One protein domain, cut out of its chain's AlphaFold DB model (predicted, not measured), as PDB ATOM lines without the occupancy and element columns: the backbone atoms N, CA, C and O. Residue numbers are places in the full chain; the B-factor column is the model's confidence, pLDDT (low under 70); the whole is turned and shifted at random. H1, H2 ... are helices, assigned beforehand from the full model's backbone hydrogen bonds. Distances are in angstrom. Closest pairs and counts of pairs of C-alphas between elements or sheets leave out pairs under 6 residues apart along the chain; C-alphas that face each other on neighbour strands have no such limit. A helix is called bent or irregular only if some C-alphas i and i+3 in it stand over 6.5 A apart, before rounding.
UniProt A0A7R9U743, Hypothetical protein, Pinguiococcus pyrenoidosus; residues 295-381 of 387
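This is residues 295 to 381 of the 387 residues of the protein "Hypothetical protein" of Pinguiococcus pyrenoidosus (UniProt A0A7R9U743). A flat, loose, open frame of helices: H2, H3 and the bent start of the long helix H4 make a rough triangle, and from it the long arm H4b runs out, its residues 368 to 381 sticking out. H1 leads into the triangle beside H4b, its residues 295 to 301 also free. The printed part has 87 residues with four named helices, H1 to H4 in order, and no named strand; the class is all helix. It is loose, with a radius of gyration of the C-alphas of 16.4 A, and spans 51 by 30 by 16 A.

H1 is residues 295 to 306, from C-alpha 295 at (7.522, -0.920, 1.236), and is irregular: C-alphas 298 and 301 are 7.3 A apart. H2 is residues 309 to 323, 20.8 A long, and H3 residues 328 to 340, 18.4 A. H4, residues 346 to 381, was assigned as one helix by its hydrogen bonds but is bent, with C-alphas 354 and 357 6.6 A apart. Its arms are H4a, residues 346 to 354, and H4b, residues 357 to 381, 36.7 A long and ending at C-alpha 381 (15.641, 11.524, 14.790).

H1, with residues 305 to 306 alone, touches H4b, closest at the C-alphas of Phe 306 and Gly 363, 4.8 A. H1 and H2 meet only through their link. H2 and H3 are close but not clearly touching, closest at the C-alphas of Glu 318 and Ile 331, 6.5 A. H3 and H4a form a helical hairpin, closest at the C-alphas of Arg 339 and Asn 349, 6.6 A. H4a and H4b stand at a steep tilt of 40 degrees. Every O i to N i+4 pair is within hydrogen-bond range in H2, H3 and H4a, against 6 of 8 in H1 and 19 of 21 in H4b.

The C-alphas farthest apart, Gly 343 and Ser 381, are 52.6 A apart. The printed part has no cut, and its three links are tight. pLDDT is under 70 at 17 residues, among them 371 to 381.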
ATOM      1  N   ALA A 295       8.643  -1.779   0.853       70.38
ATOM      2  CA  ALA A 295       7.522  -0.920   1.236       70.38
ATOM      3  C   ALA A 295       6.892  -0.185   0.037       70.38
ATOM      4  O   ALA A 295       5.670  -0.092  -0.072       70.38
ATOM      5  N   LEU A 296       7.712   0.293  -0.907       71.88
ATOM      6  CA  LEU A 296       7.217   0.980  -2.100       71.88
ATOM      7  C   LEU A 296       6.541   0.004  -3.072       71.88
ATOM      8  O   LEU A 296       5.571   0.382  -3.728       71.88
ATOM      9  N   ARG A 297       7.014  -1.248  -3.155       74.19
ATOM     10  CA  ARG A 297       6.382  -2.291  -3.980       74.19
ATOM     11  C   ARG A 297       4.972  -2.624  -3.489       74.19
ATOM     12  O   ARG A 297       4.062  -2.697  -4.309       74.19
ATOM     13  N   VAL A 298       4.788  -2.741  -2.173       74.81
ATOM     14  CA  VAL A 298       3.494  -3.065  -1.545       74.81
ATOM     15  C   VAL A 298       2.505  -1.897  -1.630       74.81
ATOM     16  O   VAL A 298       1.333  -2.100  -1.929       74.81
ATOM     17  N   LEU A 299       2.964  -0.657  -1.427       72.50
ATOM     18  CA  LEU A 299       2.084   0.520  -1.405       72.50
ATOM     19  C   LEU A 299       1.703   1.045  -2.799       72.50
ATOM     20  O   LEU A 299       0.743   1.806  -2.926       72.50
ATOM     21  N   ARG A 300       2.423   0.659  -3.860       75.38
ATOM     22  CA  ARG A 300       2.239   1.196  -5.223       75.38
ATOM     23  C   ARG A 300       0.805   1.092  -5.767       75.38
ATOM     24  O   ARG A 300       0.351   2.092  -6.324       75.38
ATOM     25  N   PRO A 301       0.074  -0.034  -5.635       73.81
ATOM     26  CA  PRO A 301      -1.288  -0.135  -6.163       73.81
ATOM     27  C   PRO A 301      -2.224   0.895  -5.520       73.81
ATOM     28  O   PRO A 301      -2.953   1.595  -6.221       73.81
ATOM     29  N   ALA A 302      -2.132   1.059  -4.196       68.69
ATOM     30  CA  ALA A 302      -2.917   2.036  -3.450       68.69
ATOM     31  C   ALA A 302      -2.497   3.478  -3.784       68.69
ATOM     32  O   ALA A 302      -3.348   4.333  -4.035       68.69
ATOM     33  N   LEU A 303      -1.189   3.749  -3.871       69.38
ATOM     34  CA  LEU A 303      -0.676   5.072  -4.235       69.38
ATOM     35  C   LEU A 303      -1.127   5.494  -5.640       69.38
ATOM     36  O   LEU A 303      -1.558   6.628  -5.833       69.38
ATOM     37  N   ASN A 304      -1.107   4.578  -6.608       71.81
ATOM     38  CA  ASN A 304      -1.602   4.838  -7.960       71.81
ATOM     39  C   ASN A 304      -3.119   5.074  -7.992       71.81
ATOM     40  O   ASN A 304      -3.604   5.863  -8.799       71.81
ATOM     41  N   LEU A 305      -3.885   4.420  -7.120       68.94
ATOM     42  CA  LEU A 305      -5.337   4.574  -7.090       68.94
ATOM     43  C   LEU A 305      -5.766   5.973  -6.624       68.94
ATOM     44  O   LEU A 305      -6.689   6.553  -7.197       68.94
ATOM     45  N   PHE A 306      -5.077   6.518  -5.616       64.75
ATOM     46  CA  PHE A 306      -5.486   7.750  -4.929       64.75
ATOM     47  C   PHE A 306      -4.637   8.982  -5.263       64.75
ATOM     48  O   PHE A 306      -5.139  10.101  -5.200       64.75
ATOM     49  N   PHE A 307      -3.376   8.800  -5.663       66.50
ATOM     50  CA  PHE A 307      -2.450   9.889  -5.990       66.50
ATOM     51  C   PHE A 307      -2.082   9.922  -7.472       66.50
ATOM     52  O   PHE A 307      -1.064  10.505  -7.834       66.50
ATOM     53  N   SER A 308      -2.872   9.330  -8.365       71.75
ATOM     54  CA  SER A 308      -2.555   9.402  -9.792       71.75
ATOM     55  C   SER A 308      -2.733  10.808 -10.372       71.75
ATOM     56  O   SER A 308      -3.528  11.632  -9.913       71.75
ATOM     57  N   GLU A 309      -1.973  11.072 -11.429       72.38
ATOM     58  CA  GLU A 309      -2.027  12.299 -12.225       72.38
ATOM     59  C   GLU A 309      -3.448  12.643 -12.729       72.38
ATOM     60  O   GLU A 309      -3.838  13.807 -12.613       72.38
ATOM     61  N   PRO A 310      -4.286  11.693 -13.205       73.81
ATOM     62  CA  PRO A 310      -5.657  12.000 -13.611       73.81
ATOM     63  C   PRO A 310      -6.539  12.522 -12.473       73.81
ATOM     64  O   PRO A 310      -7.358  13.404 -12.719       73.81
ATOM     65  N   VAL A 311      -6.373  12.015 -11.243       72.75
ATOM     66  CA  VAL A 311      -7.142  12.478 -10.071       72.75
ATOM     67  C   VAL A 311      -6.796  13.932  -9.768       72.75
ATOM     68  O   VAL A 311      -7.681  14.778  -9.688       72.75
ATOM     69  N   ARG A 312      -5.502  14.256  -9.704       76.06
ATOM     70  CA  ARG A 312      -5.034  15.624  -9.437       76.06
ATOM     71  C   ARG A 312      -5.413  16.609 -10.539       76.06
ATOM     72  O   ARG A 312      -5.756  17.753 -10.256       76.06
ATOM     73  N   ARG A 313      -5.430  16.159 -11.796       77.00
ATOM     74  CA  ARG A 313      -5.968  16.949 -12.914       77.00
ATOM     75  C   ARG A 313      -7.460  17.206 -12.791       77.00
ATOM     76  O   ARG A 313      -7.892  18.310 -13.102       77.00
ATOM     77  N   GLY A 314      -8.227  16.214 -12.340       79.25
ATOM     78  CA  GLY A 314      -9.646  16.374 -12.026       79.25
ATOM     79  C   GLY A 314      -9.865  17.455 -10.970       79.25
ATOM     80  O   GLY A 314     -10.575  18.419 -11.236       79.25
ATOM     81  N   GLN A 315      -9.154  17.352  -9.845       79.88
ATOM     82  CA  GLN A 315      -9.212  18.326  -8.748       79.88
ATOM     83  C   GLN A 315      -8.851  19.744  -9.199       79.88
ATOM     84  O   GLN A 315      -9.538  20.701  -8.852       79.88
ATOM     85  N   ARG A 316      -7.790  19.901 -10.007       81.88
ATOM     86  CA  ARG A 316      -7.411  21.227 -10.511       81.88
ATOM     87  C   ARG A 316      -8.430  21.773 -11.508       81.88
ATOM     88  O   ARG A 316      -8.729  22.959 -11.457       81.88
ATOM     89  N   ALA A 317      -8.975  20.933 -12.388       84.06
ATOM     90  CA  ALA A 317     -10.031  21.350 -13.307       84.06
ATOM     91  C   ALA A 317     -11.281  21.816 -12.545       84.06
ATOM     92  O   ALA A 317     -11.842  22.854 -12.877       84.06
ATOM     93  N   GLU A 318     -11.674  21.097 -11.492       85.31
ATOM     94  CA  GLU A 318     -12.753  21.513 -10.596       85.31
ATOM     95  C   GLU A 318     -12.448  22.856  -9.925       85.31
ATOM     96  O   GLU A 318     -13.301  23.740  -9.917       85.31
ATOM     97  N   GLN A 319     -11.232  23.041  -9.406       85.69
ATOM     98  CA  GLN A 319     -10.829  24.297  -8.777       85.69
ATOM     99  C   GLN A 319     -10.883  25.475  -9.760       85.69
ATOM    100  O   GLN A 319     -11.437  26.510  -9.416       85.69
ATOM    101  N   ILE A 320     -10.391  25.306 -10.991       85.69
ATOM    102  CA  ILE A 320     -10.463  26.338 -12.039       85.69
ATOM    103  C   ILE A 320     -11.921  26.683 -12.369       85.69
ATOM    104  O   ILE A 320     -12.255  27.845 -12.579       85.69
ATOM    105  N   LEU A 321     -12.807  25.687 -12.423       88.75
ATOM    106  CA  LEU A 321     -14.228  25.932 -12.666       88.75
ATOM    107  C   LEU A 321     -14.878  26.679 -11.492       88.75
ATOM    108  O   LEU A 321     -15.646  27.605 -11.729       88.75
ATOM    109  N   LYS A 322     -14.521  26.347 -10.247       88.94
ATOM    110  CA  LYS A 322     -14.963  27.081  -9.049       88.94
ATOM    111  C   LYS A 322     -14.443  28.518  -9.019       88.94
ATOM    112  O   LYS A 322     -15.207  29.424  -8.712       88.94
ATOM    113  N   GLU A 323     -13.180  28.739  -9.387       89.69
ATOM    114  CA  GLU A 323     -12.583  30.076  -9.550       89.69
ATOM    115  C   GLU A 323     -13.344  30.899 -10.609       89.69
ATOM    116  O   GLU A 323     -13.488  32.110 -10.474       89.69
ATOM    117  N   ARG A 324     -13.911  30.235 -11.625       91.38
ATOM    118  CA  ARG A 324     -14.813  30.825 -12.631       91.38
ATOM    119  C   ARG A 324     -16.285  30.863 -12.202       91.38
ATOM    120  O   ARG A 324     -17.156  30.995 -13.055       91.38
ATOM    121  N   GLN A 325     -16.563  30.720 -10.906       91.44
ATOM    122  CA  GLN A 325     -17.905  30.758 -10.315       91.44
ATOM    123  C   GLN A 325     -18.869  29.676 -10.839       91.44
ATOM    124  O   GLN A 325     -20.087  29.826 -10.760       91.44
ATOM    125  N   ALA A 326     -18.353  28.555 -11.354       90.88
ATOM    126  CA  ALA A 326     -19.200  27.450 -11.781       90.88
ATOM    127  C   ALA A 326     -19.800  26.707 -10.576       90.88
ATOM    128  O   ALA A 326     -19.099  26.366  -9.619       90.88
ATOM    129  N   SER A 327     -21.089  26.377 -10.655       90.81
ATOM    130  CA  SER A 327     -21.768  25.571  -9.638       90.81
ATOM    131  C   SER A 327     -21.341  24.100  -9.695       90.81
ATOM    132  O   SER A 327     -20.932  23.584 -10.741       90.81
ATOM    133  N   SER A 328     -21.499  23.367  -8.588       85.50
ATOM    134  CA  SER A 328     -21.198  21.926  -8.525       85.50
ATOM    135  C   SER A 328     -21.917  21.121  -9.618       85.50
ATOM    136  O   SER A 328     -21.346  20.189 -10.187       85.50
ATOM    137  N   PHE A 329     -23.146  21.515  -9.972       87.38
ATOM    138  CA  PHE A 329     -23.901  20.892 -11.059       87.38
ATOM    139  C   PHE A 329     -23.286  21.180 -12.436       87.38
ATOM    140  O   PHE A 329     -23.157  20.270 -13.257       87.38
ATOM    141  N   GLN A 330     -22.849  22.418 -12.691       89.50
ATOM    142  CA  GLN A 330     -22.164  22.781 -13.936       89.50
ATOM    143  C   GLN A 330     -20.840  22.024 -14.090       89.50
ATOM    144  O   GLN A 330     -20.541  21.526 -15.177       89.50
ATOM    145  N   ILE A 331     -20.088  21.862 -12.999       87.19
ATOM    146  CA  ILE A 331     -18.843  21.082 -12.957       87.19
ATOM    147  C   ILE A 331     -19.114  19.609 -13.278       87.19
ATOM    148  O   ILE A 331     -18.442  19.023 -14.133       87.19
ATOM    149  N   LEU A 332     -20.128  19.009 -12.646       85.06
ATOM    150  CA  LEU A 332     -20.528  17.627 -12.908       85.06
ATOM    151  C   LEU A 332     -20.955  17.439 -14.370       85.06
ATOM    152  O   LEU A 332     -20.486  16.514 -15.040       85.06
ATOM    153  N   ARG A 333     -21.805  18.337 -14.884       88.12
ATOM    154  CA  ARG A 333     -22.286  18.320 -16.272       88.12
ATOM    155  C   ARG A 333     -21.128  18.439 -17.261       88.12
ATOM    156  O   ARG A 333     -21.081  17.666 -18.216       88.12
ATOM    157  N   PHE A 334     -20.179  19.340 -17.011       87.56
ATOM    158  CA  PHE A 334     -18.963  19.492 -17.811       87.56
ATOM    159  C   PHE A 334     -18.105  18.218 -17.797       87.56
ATOM    160  O   PHE A 334     -17.655  17.734 -18.838       87.56
ATOM    161  N   GLY A 335     -17.922  17.608 -16.623       84.88
ATOM    162  CA  GLY A 335     -17.216  16.334 -16.492       84.88
ATOM    163  C   GLY A 335     -17.886  15.201 -17.280       84.88
ATOM    164  O   GLY A 335     -17.205  14.425 -17.954       84.88
ATOM    165  N   LEU A 336     -19.218  15.114 -17.238       83.56
ATOM    166  CA  LEU A 336     -19.998  14.129 -17.992       83.56
ATOM    167  C   LEU A 336     -19.949  14.385 -19.505       83.56
ATOM    168  O   LEU A 336     -19.753  13.434 -20.265       83.56
ATOM    169  N   SER A 337     -20.057  15.639 -19.959       84.94
ATOM    170  CA  SER A 337     -19.981  15.980 -21.386       84.94
ATOM    171  C   SER A 337     -18.610  15.653 -21.978       84.94
ATOM    172  O   SER A 337     -18.527  15.071 -23.059       84.94
ATOM    173  N   MET A 338     -17.528  15.930 -21.243       81.81
ATOM    174  CA  MET A 338     -16.166  15.580 -21.660       81.81
ATOM    175  C   MET A 338     -15.951  14.064 -21.763       81.81
ATOM    176  O   MET A 338     -15.197  13.606 -22.621       81.81
ATOM    177  N   ARG A 339     -16.611  13.263 -20.915       79.00
ATOM    178  CA  ARG A 339     -16.528  11.790 -20.966       79.00
ATOM    179  C   ARG A 339     -17.370  11.187 -22.088       79.00
ATOM    180  O   ARG A 339     -16.909  10.237 -22.714       79.00
ATOM    181  N   ARG A 340     -18.544  11.764 -22.380       77.38
ATOM    182  CA  ARG A 340     -19.361  11.389 -23.549       77.38
ATOM    183  C   ARG A 340     -18.584  11.582 -24.853       77.38
ATOM    184  O   ARG A 340     -18.532  10.664 -25.658       77.38
ATOM    185  N   ARG A 341     -17.879  12.711 -25.006       78.62
ATOM    186  CA  ARG A 341     -17.013  12.981 -26.174       78.62
ATOM    187  C   ARG A 341     -15.866  11.977 -26.352       78.62
ATOM    188  O   ARG A 341     -15.348  11.847 -27.449       78.62
ATOM    189  N   LYS A 342     -15.468  11.266 -25.291       74.88
ATOM    190  CA  LYS A 342     -14.421  10.229 -25.330       74.88
ATOM    191  C   LYS A 342     -14.961   8.815 -25.604       74.88
ATOM    192  O   LYS A 342     -14.238   7.857 -25.355       74.88
ATOM    193  N   GLY A 343     -16.220   8.672 -26.029       72.69
ATOM    194  CA  GLY A 343     -16.789   7.387 -26.458       72.69
ATOM    195  C   GLY A 343     -16.941   6.330 -25.356       72.69
ATOM    196  O   GLY A 343     -17.047   5.147 -25.651       72.69
ATOM    197  N   ARG A 344     -16.925   6.711 -24.069       67.25
ATOM    198  CA  ARG A 344     -17.104   5.748 -22.965       67.25
ATOM    199  C   ARG A 344     -18.578   5.468 -22.687       67.25
ATOM    200  O   ARG A 344     -19.370   6.408 -22.638       67.25
ATOM    201  N   ASN A 345     -18.897   4.211 -22.363       78.19
ATOM    202  CA  ASN A 345     -20.225   3.756 -21.932       78.19
ATOM    203  C   ASN A 345     -20.841   4.687 -20.873       78.19
ATOM    204  O   ASN A 345     -20.205   5.021 -19.868       78.19
ATOM    205  N   PHE A 346     -22.099   5.077 -21.084       75.31
ATOM    206  CA  PHE A 346     -22.806   6.058 -20.259       75.31
ATOM    207  C   PHE A 346     -22.884   5.661 -18.774       75.31
ATOM    208  O   PHE A 346     -22.509   6.456 -17.911       75.31
ATOM    209  N   LEU A 347     -23.247   4.407 -18.484       73.31
ATOM    210  CA  LEU A 347     -23.282   3.849 -17.122       73.31
ATOM    211  C   LEU A 347     -21.913   3.910 -16.435       73.31
ATOM    212  O   LEU A 347     -21.788   4.353 -15.294       73.31
ATOM    213  N   ARG A 348     -20.853   3.552 -17.165       74.81
ATOM    214  CA  ARG A 348     -19.477   3.612 -16.658       74.81
ATOM    215  C   ARG A 348     -19.058   5.054 -16.357       74.81
ATOM    216  O   ARG A 348     -18.323   5.282 -15.399       74.81
ATOM    217  N   ASN A 349     -19.538   6.033 -17.126       76.31
ATOM    218  CA  ASN A 349     -19.265   7.452 -16.885       76.31
ATOM    219  C   ASN A 349     -19.953   7.986 -15.628       76.31
ATOM    220  O   ASN A 349     -19.323   8.766 -14.912       76.31
ATOM    221  N   ILE A 350     -21.193   7.567 -15.359       77.00
ATOM    222  CA  ILE A 350     -21.923   7.915 -14.131       77.00
ATOM    223  C   ILE A 350     -21.244   7.279 -12.921       77.00
ATOM    224  O   ILE A 350     -20.887   7.990 -11.986       77.00
ATOM    225  N   LEU A 351     -20.969   5.973 -12.969       79.31
ATOM    226  CA  LEU A 351     -20.294   5.270 -11.877       79.31
ATOM    227  C   LEU A 351     -18.923   5.895 -11.577       79.31
ATOM    228  O   LEU A 351     -18.583   6.163 -10.428       79.31
ATOM    229  N   THR A 352     -18.153   6.220 -12.620       74.56
ATOM    230  CA  THR A 352     -16.875   6.926 -12.455       74.56
ATOM    231  C   THR A 352     -17.076   8.320 -11.856       74.56
ATOM    232  O   THR A 352     -16.260   8.737 -11.043       74.56
ATOM    233  N   ALA A 353     -18.132   9.048 -12.236       73.06
ATOM    234  CA  ALA A 353     -18.433  10.367 -11.677       73.06
ATOM    235  C   ALA A 353     -18.720  10.304 -10.169       73.06
ATOM    236  O   ALA A 353     -18.202  11.134  -9.430       73.06
ATOM    237  N   LEU A 354     -19.479   9.299  -9.728       77.44
ATOM    238  CA  LEU A 354     -19.829   9.082  -8.321       77.44
ATOM    239  C   LEU A 354     -18.635   8.614  -7.475       77.44
ATOM    240  O   LEU A 354     -18.512   8.991  -6.314       77.44
ATOM    241  N   LEU A 355     -17.718   7.834  -8.055       78.19
ATOM    242  CA  LEU A 355     -16.536   7.324  -7.347       78.19
ATOM    243  C   LEU A 355     -15.410   8.354  -7.178       78.19
ATOM    244  O   LEU A 355     -14.522   8.150  -6.349       78.19
ATOM    245  N   ILE A 356     -15.404   9.442  -7.954       74.12
ATOM    246  CA  ILE A 356     -14.393  10.505  -7.839       74.12
ATOM    247  C   ILE A 356     -14.385  11.146  -6.445       74.12
ATOM    248  O   ILE A 356     -13.330  11.088  -5.818       74.12
ATOM    249  N   PRO A 357     -15.495  11.694  -5.909       73.81
ATOM    250  CA  PRO A 357     -15.477  12.335  -4.592       73.81
ATOM    251  C   PRO A 357     -15.042  11.374  -3.479       73.81
ATOM    252  O   PRO A 357     -14.282  11.768  -2.596       73.81
ATOM    253  N   VAL A 358     -15.432  10.096  -3.568       78.31
ATOM    254  CA  VAL A 358     -14.974   9.045  -2.644       78.31
ATOM    255  C   VAL A 358     -13.456   8.886  -2.729       78.31
ATOM    256  O   VAL A 358     -12.766   9.017  -1.721       78.31
ATOM    257  N   ARG A 359     -12.907   8.684  -3.936       77.38
ATOM    258  CA  ARG A 359     -11.454   8.564  -4.146       77.38
ATOM    259  C   ARG A 359     -10.690   9.792  -3.667       77.38
ATOM    260  O   ARG A 359      -9.609   9.653  -3.100       77.38
ATOM    261  N   GLU A 360     -11.227  10.984  -3.886       73.62
ATOM    262  CA  GLU A 360     -10.590  12.223  -3.454       73.62
ATOM    263  C   GLU A 360     -10.565  12.373  -1.935       73.62
ATOM    264  O   GLU A 360      -9.536  12.765  -1.379       73.62
ATOM    265  N   LEU A 361     -11.668  12.047  -1.256       77.81
ATOM    266  CA  LEU A 361     -11.742  12.081   0.201       77.81
ATOM    267  C   LEU A 361     -10.771  11.065   0.812       77.81
ATOM    268  O   LEU A 361      -9.944  11.433   1.649       77.81
ATOM    269  N   THR A 362     -10.794   9.819   0.330       76.12
ATOM    270  CA  THR A 362      -9.878   8.764   0.784       76.12
ATOM    271  C   THR A 362      -8.418   9.145   0.533       76.12
ATOM    272  O   THR A 362      -7.587   8.995   1.426       76.12
ATOM    273  N   GLY A 363      -8.094   9.712  -0.635       73.56
ATOM    274  CA  GLY A 363      -6.743  10.181  -0.953       73.56
ATOM    275  C   GLY A 363      -6.258  11.311  -0.040       73.56
ATOM    276  O   GLY A 363      -5.108  11.294   0.400       73.56
ATOM    277  N   LYS A 364      -7.130  12.266   0.316       75.12
ATOM    278  CA  LYS A 364      -6.809  13.343   1.273       75.12
ATOM    279  C   LYS A 364      -6.537  12.796   2.677       75.12
ATOM    280  O   LYS A 364      -5.569  13.223   3.310       75.12
ATOM    281  N   VAL A 365      -7.353  11.853   3.150       78.00
ATOM    282  CA  VAL A 365      -7.178  11.203   4.461       78.00
ATOM    283  C   VAL A 365      -5.887  10.385   4.485       78.00
ATOM    284  O   VAL A 365      -5.037  10.610   5.345       78.00
ATOM    285  N   LEU A 366      -5.680   9.516   3.492       75.00
ATOM    286  CA  LEU A 366      -4.475   8.695   3.370       75.00
ATOM    287  C   LEU A 366      -3.210   9.558   3.255       75.00
ATOM    288  O   LEU A 366      -2.193   9.260   3.872       75.00
ATOM    289  N   GLY A 367      -3.277  10.671   2.520       70.88
ATOM    290  CA  GLY A 367      -2.170  11.618   2.389       70.88
ATOM    291  C   GLY A 367      -1.811  12.305   3.706       70.88
ATOM    292  O   GLY A 367      -0.626  12.460   4.005       70.88
ATOM    293  N   LYS A 368      -2.807  12.682   4.520       76.12
ATOM    294  CA  LYS A 368      -2.573  13.210   5.875       76.12
ATOM    295  C   LYS A 368      -1.934  12.153   6.779       76.12
ATOM    296  O   LYS A 368      -0.937  12.459   7.426       76.12
ATOM    297  N   LEU A 369      -2.442  10.921   6.764       74.75
ATOM    298  CA  LEU A 369      -1.897   9.814   7.559       74.75
ATOM    299  C   LEU A 369      -0.450   9.486   7.177       74.75
ATOM    300  O   LEU A 369       0.401   9.371   8.054       74.75
ATOM    301  N   LEU A 370      -0.139   9.423   5.879       71.19
ATOM    302  CA  LEU A 370       1.229   9.218   5.402       71.19
ATOM    303  C   LEU A 370       2.148  10.369   5.826       71.19
ATOM    304  O   LEU A 370       3.253  10.118   6.297       71.19
ATOM    305  N   ARG A 371       1.711  11.631   5.718       65.81
ATOM    306  CA  ARG A 371       2.512  12.778   6.185       65.81
ATOM    307  C   ARG A 371       2.816  12.695   7.676       65.81
ATOM    308  O   ARG A 371       3.965  12.910   8.043       65.81
ATOM    309  N   ILE A 372       1.831  12.342   8.502       68.44
ATOM    310  CA  ILE A 372       2.017  12.139   9.945       68.44
ATOM    311  C   ILE A 372       3.004  10.984  10.184       68.44
ATOM    312  O   ILE A 372       4.001  11.160  10.881       68.44
ATOM    313  N   GLY A 373       2.806   9.845   9.517       62.28
ATOM    314  CA  GLY A 373       3.678   8.670   9.620       62.28
ATOM    315  C   GLY A 373       5.123   8.908   9.167       62.28
ATOM    316  O   GLY A 373       6.037   8.328   9.739       62.28
ATOM    317  N   PHE A 374       5.366   9.793   8.194       59.72
ATOM    318  CA  PHE A 374       6.716  10.199   7.771       59.72
ATOM    319  C   PHE A 374       7.310  11.341   8.617       59.72
ATOM    320  O   PHE A 374       8.533  11.481   8.685       59.72
ATOM    321  N   GLN A 375       6.481  12.166   9.267       53.00
ATOM    322  CA  GLN A 375       6.933  13.233  10.166       53.00
ATOM    323  C   GLN A 375       7.381  12.694  11.529       53.00
ATOM    324  O   GLN A 375       8.391  13.169  12.049       53.00
ATOM    325  N   ILE A 376       6.713  11.669  12.067       52.84
ATOM    326  CA  ILE A 376       7.031  11.078  13.379       52.84
ATOM    327  C   ILE A 376       8.490  10.564  13.461       52.84
ATOM    328  O   ILE A 376       9.211  10.997  14.361       52.84
ATOM    329  N   PRO A 377       9.021   9.772  12.504       52.16
ATOM    330  CA  PRO A 377      10.425   9.348  12.516       52.16
ATOM    331  C   PRO A 377      11.413  10.518  12.410       52.16
ATOM    332  O   PRO A 377      12.518  10.463  12.944       52.16
ATOM    333  N   ARG A 378      11.019  11.600  11.725       47.41
ATOM    334  CA  ARG A 378      11.852  12.791  11.504       47.41
ATOM    335  C   ARG A 378      11.912  13.705  12.732       47.41
ATOM    336  O   ARG A 378      12.903  14.407  12.915       47.41
ATOM    337  N   MET A 379      10.874  13.688  13.566       47.09
ATOM    338  CA  MET A 379      10.877  14.330  14.884       47.09
ATOM    339  C   MET A 379      11.669  13.496  15.898       47.09
ATOM    340  O   MET A 379      12.481  14.051  16.634       47.09
ATOM    341  N   LEU A 380      11.536  12.166  15.859       50.03
ATOM    342  CA  LEU A 380      12.298  11.252  16.718       50.03
ATOM    343  C   LEU A 380      13.807  11.252  16.410       50.03
ATOM    344  O   LEU A 380      14.617  11.157  17.329       50.03
ATOM    345  N   SER A 381      14.216  11.430  15.147       48.78
ATOM    346  CA  SER A 381      15.641  11.524  14.790       48.78
ATOM    347  C   SER A 381      16.281  12.871  15.141       48.78
ATOM    348  O   SER A 381      17.478  12.924  15.414       48.78
TER     349      SER A 381